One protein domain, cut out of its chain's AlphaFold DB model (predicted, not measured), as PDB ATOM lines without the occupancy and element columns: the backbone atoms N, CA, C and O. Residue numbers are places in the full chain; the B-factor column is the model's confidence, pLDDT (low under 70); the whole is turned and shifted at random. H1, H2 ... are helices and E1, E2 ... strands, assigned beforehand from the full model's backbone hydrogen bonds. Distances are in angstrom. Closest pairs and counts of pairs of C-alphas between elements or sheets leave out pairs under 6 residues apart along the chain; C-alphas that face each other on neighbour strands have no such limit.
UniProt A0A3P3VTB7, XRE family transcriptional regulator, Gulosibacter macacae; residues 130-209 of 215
ATOM      1  N   HIS A 130      52.652  -3.557  44.270       40.88
ATOM      2  CA  HIS A 130      53.880  -3.841  45.030       40.88
ATOM      3  C   HIS A 130      53.551  -4.449  46.406       40.88
ATOM      4  O   HIS A 130      54.226  -5.372  46.869       40.88
ATOM      5  N   ASP A 131      52.464  -3.988  47.023       47.41
ATOM      6  CA  ASP A 131      52.002  -4.485  48.312       47.41
ATOM      7  C   ASP A 131      51.373  -5.882  48.185       47.41
ATOM      8  O   ASP A 131      51.462  -6.672  49.117       47.41
ATOM      9  N   LEU A 132      50.777  -6.230  47.033       44.34
ATOM     10  CA  LEU A 132      50.265  -7.581  46.753       44.34
ATOM     11  C   LEU A 132      51.402  -8.606  46.696       44.34
ATOM     12  O   LEU A 132      51.261  -9.718  47.197       44.34
ATOM     13  N   ALA A 133      52.536  -8.233  46.107       49.41
ATOM     14  CA  ALA A 133      53.705  -9.096  46.015       49.41
ATOM     15  C   ALA A 133      54.371  -9.296  47.391       49.41
ATOM     16  O   ALA A 133      54.804 -10.395  47.734       49.41
ATOM     17  N   GLU A 134      54.411  -8.245  48.211       51.56
ATOM     18  CA  GLU A 134      54.901  -8.307  49.590       51.56
ATOM     19  C   GLU A 134      53.945  -9.063  50.522       51.56
ATOM     20  O   GLU A 134      54.389  -9.912  51.295       51.56
ATOM     21  N   TRP A 135      52.637  -8.846  50.377       56.62
ATOM     22  CA  TRP A 135      51.590  -9.629  51.030       56.62
ATOM     23  C   TRP A 135      51.678 -11.101  50.625       56.62
ATOM     24  O   TRP A 135      51.671 -11.970  51.494       56.62
ATOM     25  N   GLY A 136      51.847 -11.370  49.327       54.44
ATOM     26  CA  GLY A 136      52.092 -12.694  48.768       54.44
ATOM     27  C   GLY A 136      53.290 -13.350  49.441       54.44
ATOM     28  O   GLY A 136      53.140 -14.432  49.981       54.44
ATOM     29  N   ARG A 137      54.444 -12.680  49.545       57.03
ATOM     30  CA  ARG A 137      55.624 -13.202  50.271       57.03
ATOM     31  C   ARG A 137      55.375 -13.443  51.760       57.03
ATOM     32  O   ARG A 137      55.837 -14.452  52.291       57.03
ATOM     33  N   ALA A 138      54.649 -12.550  52.430       57.56
ATOM     34  CA  ALA A 138      54.326 -12.687  53.848       57.56
ATOM     35  C   ALA A 138      53.368 -13.862  54.129       57.56
ATOM     36  O   ALA A 138      53.455 -14.472  55.192       57.56
ATOM     37  N   HIS A 139      52.511 -14.212  53.163       52.84
ATOM     38  CA  HIS A 139      51.466 -15.236  53.297       52.84
ATOM     39  C   HIS A 139      51.692 -16.473  52.402       52.84
ATOM     40  O   HIS A 139      50.917 -17.420  52.456       52.84
ATOM     41  N   MET A 140      52.778 -16.520  51.620       49.03
ATOM     42  CA  MET A 140      53.138 -17.620  50.705       49.03
ATOM     43  C   MET A 140      53.444 -18.929  51.438       49.03
ATOM     44  O   MET A 140      53.385 -19.998  50.834       49.03
ATOM     45  N   ARG A 141      53.744 -18.864  52.744       52.59
ATOM     46  CA  ARG A 141      53.872 -20.059  53.596       52.59
ATOM     47  C   ARG A 141      52.540 -20.798  53.754       52.59
ATOM     48  O   ARG A 141      52.548 -21.999  54.004       52.59
ATOM     49  N   ASP A 142      51.421 -20.115  53.519       54.47
ATOM     50  CA  ASP A 142      50.084 -20.684  53.553       54.47
ATOM     51  C   ASP A 142      49.609 -20.956  52.117       54.47
ATOM     52  O   ASP A 142      48.895 -20.160  51.503       54.47
ATOM     53  N   MET A 143      49.964 -22.132  51.579       55.47
ATOM     54  CA  MET A 143      49.611 -22.634  50.228       55.47
ATOM     55  C   MET A 143      48.097 -22.757  49.945       55.47
ATOM     56  O   MET A 143      47.659 -23.369  48.967       55.47
ATOM     57  N   HIS A 144      47.260 -22.207  50.814       61.78
ATOM     58  CA  HIS A 144      45.814 -22.212  50.712       61.78
ATOM     59  C   HIS A 144      45.230 -20.811  50.557       61.78
ATOM     60  O   HIS A 144      44.013 -20.718  50.508       61.78
ATOM     61  N   ALA A 145      46.035 -19.752  50.455       70.88
ATOM     62  CA  ALA A 145      45.544 -18.387  50.289       70.88
ATOM     63  C   ALA A 145      45.357 -17.996  48.809       70.88
ATOM     64  O   ALA A 145      46.104 -18.419  47.927       70.88
ATOM     65  N   GLY A 146      44.351 -17.174  48.530       81.56
ATOM     66  CA  GLY A 146      44.101 -16.542  47.235       81.56
ATOM     67  C   GLY A 146      43.453 -15.173  47.423       81.56
ATOM     68  O   GLY A 146      42.989 -14.846  48.514       81.56
ATOM     69  N   VAL A 147      43.415 -14.363  46.372       81.56
ATOM     70  CA  VAL A 147      42.825 -13.020  46.383       81.56
ATOM     71  C   VAL A 147      41.877 -12.826  45.209       81.56
ATOM     72  O   VAL A 147      42.128 -13.290  44.097       81.56
ATOM     73  N   PHE A 148      40.772 -12.132  45.456       79.81
ATOM     74  CA  PHE A 148      39.880 -11.667  44.406       79.81
ATOM     75  C   PHE A 148      40.380 -10.320  43.894       79.81
ATOM     76  O   PHE A 148      40.532  -9.382  44.678       79.81
ATOM     77  N   VAL A 149      40.621 -10.229  42.589       77.06
ATOM     78  CA  VAL A 149      41.200  -9.051  41.935       77.06
ATOM     79  C   VAL A 149      40.285  -8.613  40.799       77.06
ATOM     80  O   VAL A 149      39.799  -9.440  40.031       77.06
ATOM     81  N   THR A 150      40.014  -7.319  40.725       75.62
ATOM     82  CA  THR A 150      39.274  -6.682  39.621       75.62
ATOM     83  C   THR A 150      40.116  -6.633  38.336       75.62
ATOM     84  O   THR A 150      41.326  -6.844  38.389       75.62
ATOM     85  N   GLN A 151      39.520  -6.354  37.173       66.94
ATOM     86  CA  GLN A 151      40.270  -6.201  35.910       66.94
ATOM     87  C   GLN A 151      41.278  -5.039  35.952       66.94
ATOM     88  O   GLN A 151      42.313  -5.103  35.299       66.94
ATOM     89  N   THR A 152      41.013  -4.019  36.765       68.88
ATOM     90  CA  THR A 152      41.870  -2.862  37.044       68.88
ATOM     91  C   THR A 152      42.959  -3.155  38.077       68.88
ATOM     92  O   THR A 152      43.770  -2.285  38.391       68.88
ATOM     93  N   GLY A 153      43.006  -4.375  38.623       67.81
ATOM     94  CA  GLY A 153      44.075  -4.807  39.519       67.81
ATOM     95  C   GLY A 153      43.850  -4.534  41.003       67.81
ATOM     96  O   GLY A 153      44.721  -4.814  41.824       67.81
ATOM     97  N   ARG A 154      42.684  -4.013  41.392       80.44
ATOM     98  CA  ARG A 154      42.353  -3.779  42.803       80.44
ATOM     99  C   ARG A 154      41.926  -5.073  43.493       80.44
ATOM    100  O   ARG A 154      41.043  -5.776  42.993       80.44
ATOM    101  N   ILE A 155      42.492  -5.332  44.674       78.88
ATOM    102  CA  ILE A 155      42.087  -6.434  45.556       78.88
ATOM    103  C   ILE A 155      40.756  -6.089  46.221       78.88
ATOM    104  O   ILE A 155      40.607  -5.042  46.852       78.88
ATOM    105  N   VAL A 156      39.792  -6.992  46.099       81.06
ATOM    106  CA  VAL A 156      38.427  -6.801  46.608       81.06
ATOM    107  C   VAL A 156      38.032  -7.831  47.659       81.06
ATOM    108  O   VAL A 156      36.998  -7.667  48.305       81.06
ATOM    109  N   GLY A 157      38.866  -8.844  47.890       80.81
ATOM    110  CA  GLY A 157      38.693  -9.822  48.958       80.81
ATOM    111  C   GLY A 157      39.771 -10.900  48.932       80.81
ATOM    112  O   GLY A 157      40.601 -10.933  48.022       80.81
ATOM    113  N   THR A 158      39.732 -11.805  49.904       84.31
ATOM    114  CA  THR A 158      40.605 -12.980  49.958       84.31
ATOM    115  C   THR A 158      39.802 -14.277  49.890       84.31
ATOM    116  O   THR A 158      38.573 -14.316  50.020       84.31
ATOM    117  N   ALA A 159      40.503 -15.358  49.592       84.44
ATOM    118  CA  ALA A 159      39.959 -16.687  49.446       84.44
ATOM    119  C   ALA A 159      40.874 -17.700  50.128       84.44
ATOM    120  O   ALA A 159      42.088 -17.507  50.204       84.44
ATOM    121  N   PHE A 160      40.287 -18.806  50.568       80.25
ATOM    122  CA  PHE A 160      41.020 -19.954  51.067       80.25
ATOM    123  C   PHE A 160      40.640 -21.232  50.322       80.25
ATOM    124  O   PHE A 160      39.519 -21.390  49.829       80.25
ATOM    125  N   ARG A 161      41.589 -22.161  50.238       81.62
ATOM    126  CA  ARG A 161      41.395 -23.490  49.660       81.62
ATOM    127  C   ARG A 161      41.052 -24.487  50.761       81.62
ATOM    128  O   ARG A 161      41.786 -24.606  51.737       81.62
ATOM    129  N   THR A 162      39.972 -25.241  50.586       75.81
ATOM    130  CA  THR A 162      39.696 -26.435  51.392       75.81
ATOM    131  C   THR A 162      40.307 -27.656  50.706       75.81
ATOM    132  O   THR A 162      40.173 -27.849  49.494       75.81
ATOM    133  N   THR A 163      41.032 -28.473  51.471       66.75
ATOM    134  CA  THR A 163      41.623 -29.729  50.994       66.75
ATOM    135  C   THR A 163      40.726 -30.900  51.389       66.75
ATOM    136  O   THR A 163      40.573 -31.195  52.573       66.75
ATOM    137  N   GLY A 164      40.142 -31.559  50.392       67.31
ATOM    138  CA  GLY A 164      39.391 -32.813  50.491       67.31
ATOM    139  C   GLY A 164      39.563 -33.609  49.193       67.31
ATOM    140  O   GLY A 164      40.461 -33.299  48.412       67.31
ATOM    141  N   GLU A 165      38.693 -34.587  48.923       62.34
ATOM    142  CA  GLU A 165      38.706 -35.373  47.670       62.34
ATOM    143  C   GLU A 165      38.595 -34.485  46.411       62.34
ATOM    144  O   GLU A 165      39.173 -34.779  45.365       62.34
ATOM    145  N   HIS A 166      37.953 -33.320  46.553       67.12
ATOM    146  CA  HIS A 166      37.964 -32.245  45.569       67.12
ATOM    147  C   HIS A 166      38.426 -30.946  46.222       67.12
ATOM    148  O   HIS A 166      37.801 -30.440  47.157       67.12
ATOM    149  N   SER A 167      39.526 -30.384  45.728       71.69
ATOM    150  CA  SER A 167      40.001 -29.110  46.248       71.69
ATOM    151  C   SER A 167      39.118 -27.966  45.761       71.69
ATOM    152  O   SER A 167      39.035 -27.733  44.553       71.69
ATOM    153  N   THR A 168      38.510 -27.237  46.693       81.81
ATOM    154  CA  THR A 168      37.552 -26.168  46.387       81.81
ATOM    155  C   THR A 168      38.015 -24.853  47.004       81.81
ATOM    156  O   THR A 168      38.578 -24.823  48.096       81.81
ATOM    157  N   TRP A 169      37.811 -23.750  46.287       83.38
ATOM    158  CA  TRP A 169      38.113 -22.410  46.783       83.38
ATOM    159  C   TRP A 169      36.870 -21.753  47.370       83.38
ATOM    160  O   TRP A 169      35.785 -21.864  46.800       83.38
ATOM    161  N   HIS A 170      37.039 -21.028  48.470       83.44
ATOM    162  CA  HIS A 170      35.978 -20.314  49.171       83.44
ATOM    163  C   HIS A 170      36.431 -18.893  49.481       83.44
ATOM    164  O   HIS A 170      37.599 -18.675  49.787       83.44
ATOM    165  N   ALA A 171      35.515 -17.928  49.426       82.25
ATOM    166  CA  ALA A 171      35.791 -16.606  49.981       82.25
ATOM    167  C   ALA A 171      36.030 -16.717  51.490       82.25
ATOM    168  O   ALA A 171      35.321 -17.463  52.172       82.25
ATOM    169  N   ASP A 172      37.013 -15.982  52.006       83.06
ATOM    170  CA  ASP A 172      37.254 -15.932  53.446       83.06
ATOM    171  C   ASP A 172      36.032 -15.342  54.194       83.06
ATOM    172  O   ASP A 172      35.200 -14.670  53.578       83.06
ATOM    173  N   PRO A 173      35.881 -15.568  55.513       77.81
ATOM    174  CA  PRO A 173      34.709 -15.106  56.262       77.81
ATOM    175  C   PRO A 173      34.460 -13.589  56.230       77.81
ATOM    176  O   PRO A 173      33.308 -13.160  56.302       77.81
ATOM    177  N   GLU A 174      35.504 -12.766  56.157       77.69
ATOM    178  CA  GLU A 174      35.395 -11.312  56.034       77.69
ATOM    179  C   GLU A 174      34.885 -10.919  54.649       77.69
ATOM    180  O   GLU A 174      33.881 -10.207  54.551       77.69
ATOM    181  N   THR A 175      35.486 -11.464  53.590       80.94
ATOM    182  CA  THR A 175      35.007 -11.272  52.211       80.94
ATOM    183  C   THR A 175      33.572 -11.774  52.056       80.94
ATOM    184  O   THR A 175      32.721 -11.095  51.482       80.94
ATOM    185  N   ALA A 176      33.253 -12.935  52.627       82.12
ATOM    186  CA  ALA A 176      31.911 -13.491  52.594       82.12
ATOM    187  C   ALA A 176      30.887 -12.577  53.275       82.12
ATOM    188  O   ALA A 176      29.821 -12.339  52.713       82.12
ATOM    189  N   ARG A 177      31.213 -11.992  54.435       84.19
ATOM    190  CA  ARG A 177      30.341 -11.001  55.083       84.19
ATOM    191  C   ARG A 177      30.186  -9.740  54.238       84.19
ATOM    192  O   ARG A 177      29.060  -9.291  54.042       84.19
ATOM    193  N   ARG A 178      31.289  -9.206  53.703       86.94
ATOM    194  CA  ARG A 178      31.299  -7.973  52.900       86.94
ATOM    195  C   ARG A 178      30.368  -8.057  51.692       86.94
ATOM    196  O   ARG A 178      29.641  -7.106  51.428       86.94
ATOM    197  N   TYR A 179      30.346  -9.198  51.005       86.69
ATOM    198  CA  TYR A 179      29.528  -9.397  49.802       86.69
ATOM    199  C   TYR A 179      28.299 -10.289  50.027       86.69
ATOM    200  O   TYR A 179      27.720 -10.792  49.064       86.69
ATOM    201  N   SER A 180      27.894 -10.504  51.285       86.56
ATOM    202  CA  SER A 180      26.748 -11.356  51.649       86.56
ATOM    203  C   SER A 180      26.770 -12.738  50.965       86.56
ATOM    204  O   SER A 180      25.769 -13.231  50.434       86.56
ATOM    205  N   LEU A 181      27.946 -13.368  50.939       83.06
ATOM    206  CA  LEU A 181      28.172 -14.698  50.381       83.06
ATOM    207  C   LEU A 181      27.803 -15.758  51.426       83.06
ATOM    208  O   LEU A 181      28.268 -15.718  52.563       83.06
ATOM    209  N   VAL A 182      26.993 -16.739  51.033       73.12
ATOM    210  CA  VAL A 182      26.603 -17.866  51.893       73.12
ATOM    211  C   VAL A 182      27.258 -19.120  51.334       73.12
ATOM    212  O   VAL A 182      26.909 -19.546  50.233       73.12
ATOM    213  N   GLY A 183      28.250 -19.666  52.049       57.41
ATOM    214  CA  GLY A 183      28.920 -20.933  51.708       57.41
ATOM    215  C   GLY A 183      29.453 -21.014  50.272       57.41
ATOM    216  O   GLY A 183      29.507 -22.094  49.692       57.41
ATOM    217  N   THR A 184      29.761 -19.873  49.651       67.69
ATOM    218  CA  THR A 184      29.863 -19.807  48.194       67.69
ATOM    219  C   THR A 184      31.248 -20.247  47.729       67.69
ATOM    220  O   THR A 184      32.264 -19.669  48.116       67.69
ATOM    221  N   VAL A 185      31.272 -21.270  46.873       74.62
ATOM    222  CA  VAL A 185      32.449 -21.668  46.090       74.62
ATOM    223  C   VAL A 185      32.937 -20.468  45.272       74.62
ATOM    224  O   VAL A 185      32.131 -19.633  44.851       74.62
ATOM    225  N   ALA A 186      34.245 -20.365  45.042       73.50
ATOM    226  CA  ALA A 186      34.891 -19.197  44.448       73.50
ATOM    227  C   ALA A 186      34.243 -18.705  43.149       73.50
ATOM    228  O   ALA A 186      34.199 -17.503  42.919       73.50
ATOM    229  N   ASP A 187      33.678 -19.588  42.328       73.88
ATOM    230  CA  ASP A 187      32.981 -19.193  41.100       73.88
ATOM    231  C   ASP A 187      31.730 -18.349  41.365       73.88
ATOM    232  O   ASP A 187      31.504 -17.334  40.701       73.88
ATOM    233  N   GLY A 188      30.941 -18.722  42.374       78.00
ATOM    234  CA  GLY A 188      29.801 -17.919  42.806       78.00
ATOM    235  C   GLY A 188      30.239 -16.635  43.516       78.00
ATOM    236  O   GLY A 188      29.594 -15.598  43.350       78.00
ATOM    237  N   ALA A 189      31.360 -16.679  44.246       81.56
ATOM    238  CA  ALA A 189      31.944 -15.501  44.883       81.56
ATOM    239  C   ALA A 189      32.414 -14.471  43.841       81.56
ATOM    240  O   ALA A 189      31.980 -13.327  43.905       81.56
ATOM    241  N   ARG A 190      33.191 -14.878  42.824       84.81
ATOM    242  CA  ARG A 190      33.677 -13.999  41.740       84.81
ATOM    243  C   ARG A 190      32.546 -13.218  41.088       84.81
ATOM    244  O   ARG A 190      32.640 -12.005  40.934       84.81
ATOM    245  N   ARG A 191      31.453 -13.904  40.745       80.69
ATOM    246  CA  ARG A 191      30.302 -13.275  40.089       80.69
ATOM    247  C   ARG A 191      29.631 -12.231  40.978       80.69
ATOM    248  O   ARG A 191      29.337 -11.141  40.506       80.69
ATOM    249  N   ARG A 192      29.387 -12.559  42.250       82.81
ATOM    250  CA  ARG A 192      28.719 -11.649  43.194       82.81
ATOM    251  C   ARG A 192      29.587 -10.454  43.566       82.81
ATOM    252  O   ARG A 192      29.080  -9.342  43.617       82.81
ATOM    253  N   ILE A 193      30.882 -10.683  43.775       84.31
ATOM    254  CA  ILE A 193      31.850  -9.615  44.029       84.31
ATOM    255  C   ILE A 193      31.913  -8.701  42.804       84.31
ATOM    256  O   ILE A 193      31.761  -7.496  42.947       84.31
ATOM    257  N   GLY A 194      32.025  -9.258  41.595       81.25
ATOM    258  CA  GLY A 194      32.067  -8.442  40.384       81.25
ATOM    259  C   GLY A 194      30.793  -7.628  40.137       81.25
ATOM    260  O   GLY A 194      30.860  -6.468  39.748       81.25
ATOM    261  N   GLN A 195      29.619  -8.185  40.447       84.94
ATOM    262  CA  GLN A 195      28.358  -7.435  40.408       84.94
ATOM    263  C   GLN A 195      28.331  -6.274  41.410       84.94
ATOM    264  O   GLN A 195      27.851  -5.199  41.069       84.94
ATOM    265  N   ALA A 196      28.832  -6.486  42.630       88.50
ATOM    266  CA  ALA A 196      28.881  -5.452  43.660       88.50
ATOM    267  C   ALA A 196      29.904  -4.350  43.338       88.50
ATOM    268  O   ALA A 196      29.654  -3.182  43.613       88.50
ATOM    269  N   GLU A 197      31.035  -4.722  42.738       88.38
ATOM    270  CA  GLU A 197      32.122  -3.802  42.391       88.38
ATOM    271  C   GLU A 197      31.928  -3.137  41.013       88.38
ATOM    272  O   GLU A 197      32.663  -2.215  40.676       88.38
ATOM    273  N   GLY A 198      30.935  -3.572  40.225       88.94
ATOM    274  CA  GLY A 198      30.663  -3.040  38.885       88.94
ATOM    275  C   GLY A 198      31.712  -3.426  37.838       88.94
ATOM    276  O   GLY A 198      31.817  -2.770  36.807       88.94
ATOM    277  N   GLU A 199      32.490  -4.478  38.092       81.31
ATOM    278  CA  GLU A 199      33.661  -4.854  37.300       81.31
ATOM    279  C   GLU A 199      33.875  -6.374  37.322       81.31
ATOM    280  O   GLU A 199      33.474  -7.048  38.270       81.31
ATOM    281  N   ALA A 200      34.508  -6.959  36.299       77.44
ATOM    282  CA  ALA A 200      34.814  -8.386  36.359       77.44
ATOM    283  C   ALA A 200      35.910  -8.676  37.398       77.44
ATOM    284  O   ALA A 200      36.838  -7.894  37.595       77.44
ATOM    285  N   VAL A 201      35.798  -9.831  38.058       77.31
ATOM    286  CA  VAL A 201      36.693 -10.243  39.145       77.31
ATOM    287  C   VAL A 201      37.253 -11.631  38.866       77.31
ATOM    288  O   VAL A 201      36.515 -12.576  38.574       77.31
ATOM    289  N   ILE A 202      38.570 -11.762  39.000       80.31
ATOM    290  CA  ILE A 202      39.310 -13.020  38.918       80.31
ATOM    291  C   ILE A 202      39.783 -13.459  40.308       80.31
ATOM    292  O   ILE A 202      39.830 -12.665  41.242       80.31
ATOM    293  N   LEU A 203      40.108 -14.744  40.447       81.12
ATOM    294  CA  LEU A 203      40.769 -15.289  41.632       81.12
ATOM    295  C   LEU A 203      42.234 -15.544  41.274       81.12
ATOM    296  O   LEU A 203      42.494 -16.333  40.367       81.12
ATOM    297  N   VAL A 204      43.153 -14.917  42.001       78.31
ATOM    298  CA  VAL A 204      44.601 -15.133  41.891       78.31
ATOM    299  C   VAL A 204      45.049 -15.942  43.102       78.31
ATOM    300  O   VAL A 204      44.737 -15.582  44.237       78.31
ATOM    301  N   LYS A 205      45.737 -17.063  42.898       81.06
ATOM    302  CA  LYS A 205      46.159 -17.942  44.001       81.06
ATOM    303  C   LYS A 205      47.516 -17.480  44.519       81.06
ATOM    304  O   LYS A 205      48.343 -17.053  43.727       81.06
ATOM    305  N   ALA A 206      47.780 -17.577  45.820       63.88
ATOM    306  CA  ALA A 206      49.001 -17.023  46.417       63.88
ATOM    307  C   ALA A 206      50.294 -17.596  45.813       63.88
ATOM    308  O   ALA A 206      51.258 -16.863  45.638       63.88
ATOM    309  N   TRP A 207      50.306 -18.873  45.421       60.00
ATOM    310  CA  TRP A 207      51.455 -19.483  44.737       60.00
ATOM    311  C   TRP A 207      51.598 -19.059  43.267       60.00
ATOM    312  O   TRP A 207      52.613 -19.335  42.645       60.00
ATOM    313  N   GLU A 208      50.586 -18.406  42.696       54.38
ATOM    314  CA  GLU A 208      50.663 -17.759  41.382       54.38
ATOM    315  C   GLU A 208      51.253 -16.336  41.502       54.38
ATOM    316  O   GLU A 208      51.463 -15.681  40.488       54.38
ATOM    317  N   ILE A 209      51.541 -15.863  42.726       52.31
ATOM    318  CA  ILE A 209      52.120 -14.547  43.017       52.31
ATOM    319  C   ILE A 209      53.610 -14.732  43.342       52.31
ATOM    320  O   ILE A 209      53.988 -14.735  44.503       52.31
TER     321      ILE A 209
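What this domain is: This is residues 130 to 209 of the 215 residues of the protein "XRE family transcriptional regulator" of Gulosibacter macacae (UniProt A0A3P3VTB7). You will find a strongly twisted sheet of four strands, curled like part of a barrel, with H3 packed in its curl close to both edge strands. The small H2 sits beside E2, and H1 only grazes the sheet, far from the middle. The printed part has 80 residues, in the order H1 E1 E2 E3 H2 H3 E4; the sheet's order is E3 E2 E1 E4, all antiparallel, and the class is mixed, helices and strands. It is compact, with a radius of gyration of the C-alphas of 12.0 A and spans of 34 by 30 by 18 A.

Where its parts are: Find C-alpha 130 at (53.880, -3.841, 45.030), where H1, residues 130 to 139, begins. Next come E1, residues 145 to 150, 17.0 A long, and E2, residues 155 to 162, 21.0 A. E3 is residues 168 to 171 and H2 residues 173 to 178. H3, residues 186 to 197, runs 15.8 A; E4, residues 201 to 205, ends with C-alpha 205 at (46.159, -17.942, 44.001).

How they stand to each other: E1, E2 and E3 form a meander, each strand the antiparallel neighbour of the one before, with hairpins E1 and E2, and E2 and E3. Look for N 148 and O 157 at 2.8 A, then N 160 and O 170 at 2.8 A. E4 is antiparallel to E1, with N 147 and O 204 at 2.8 A. H3 is on one face of this sheet, in two layers, a helix over a sheet; its closest C-alphas to E3 are Ala 186 and His 170, 5.0 A, and to E4 Gly 194 and Val 201, 5.1 A. H2 is on the sheet too, over none of its strands, at a height over the sheet of 5.0 A. H2 and H3 are close but not clearly touching. In H1, H2 and H3 every O i to N i+4 pair is within hydrogen-bond range.

The domain as a whole: The C-alphas of His 130 and Glu 165, the two farthest apart, are 35.1 A from each other. The printed part has no cut and no long link. In the printed part, 28 residues have a pLDDT under 70, the model's low confidence, among them residues 130 to 144.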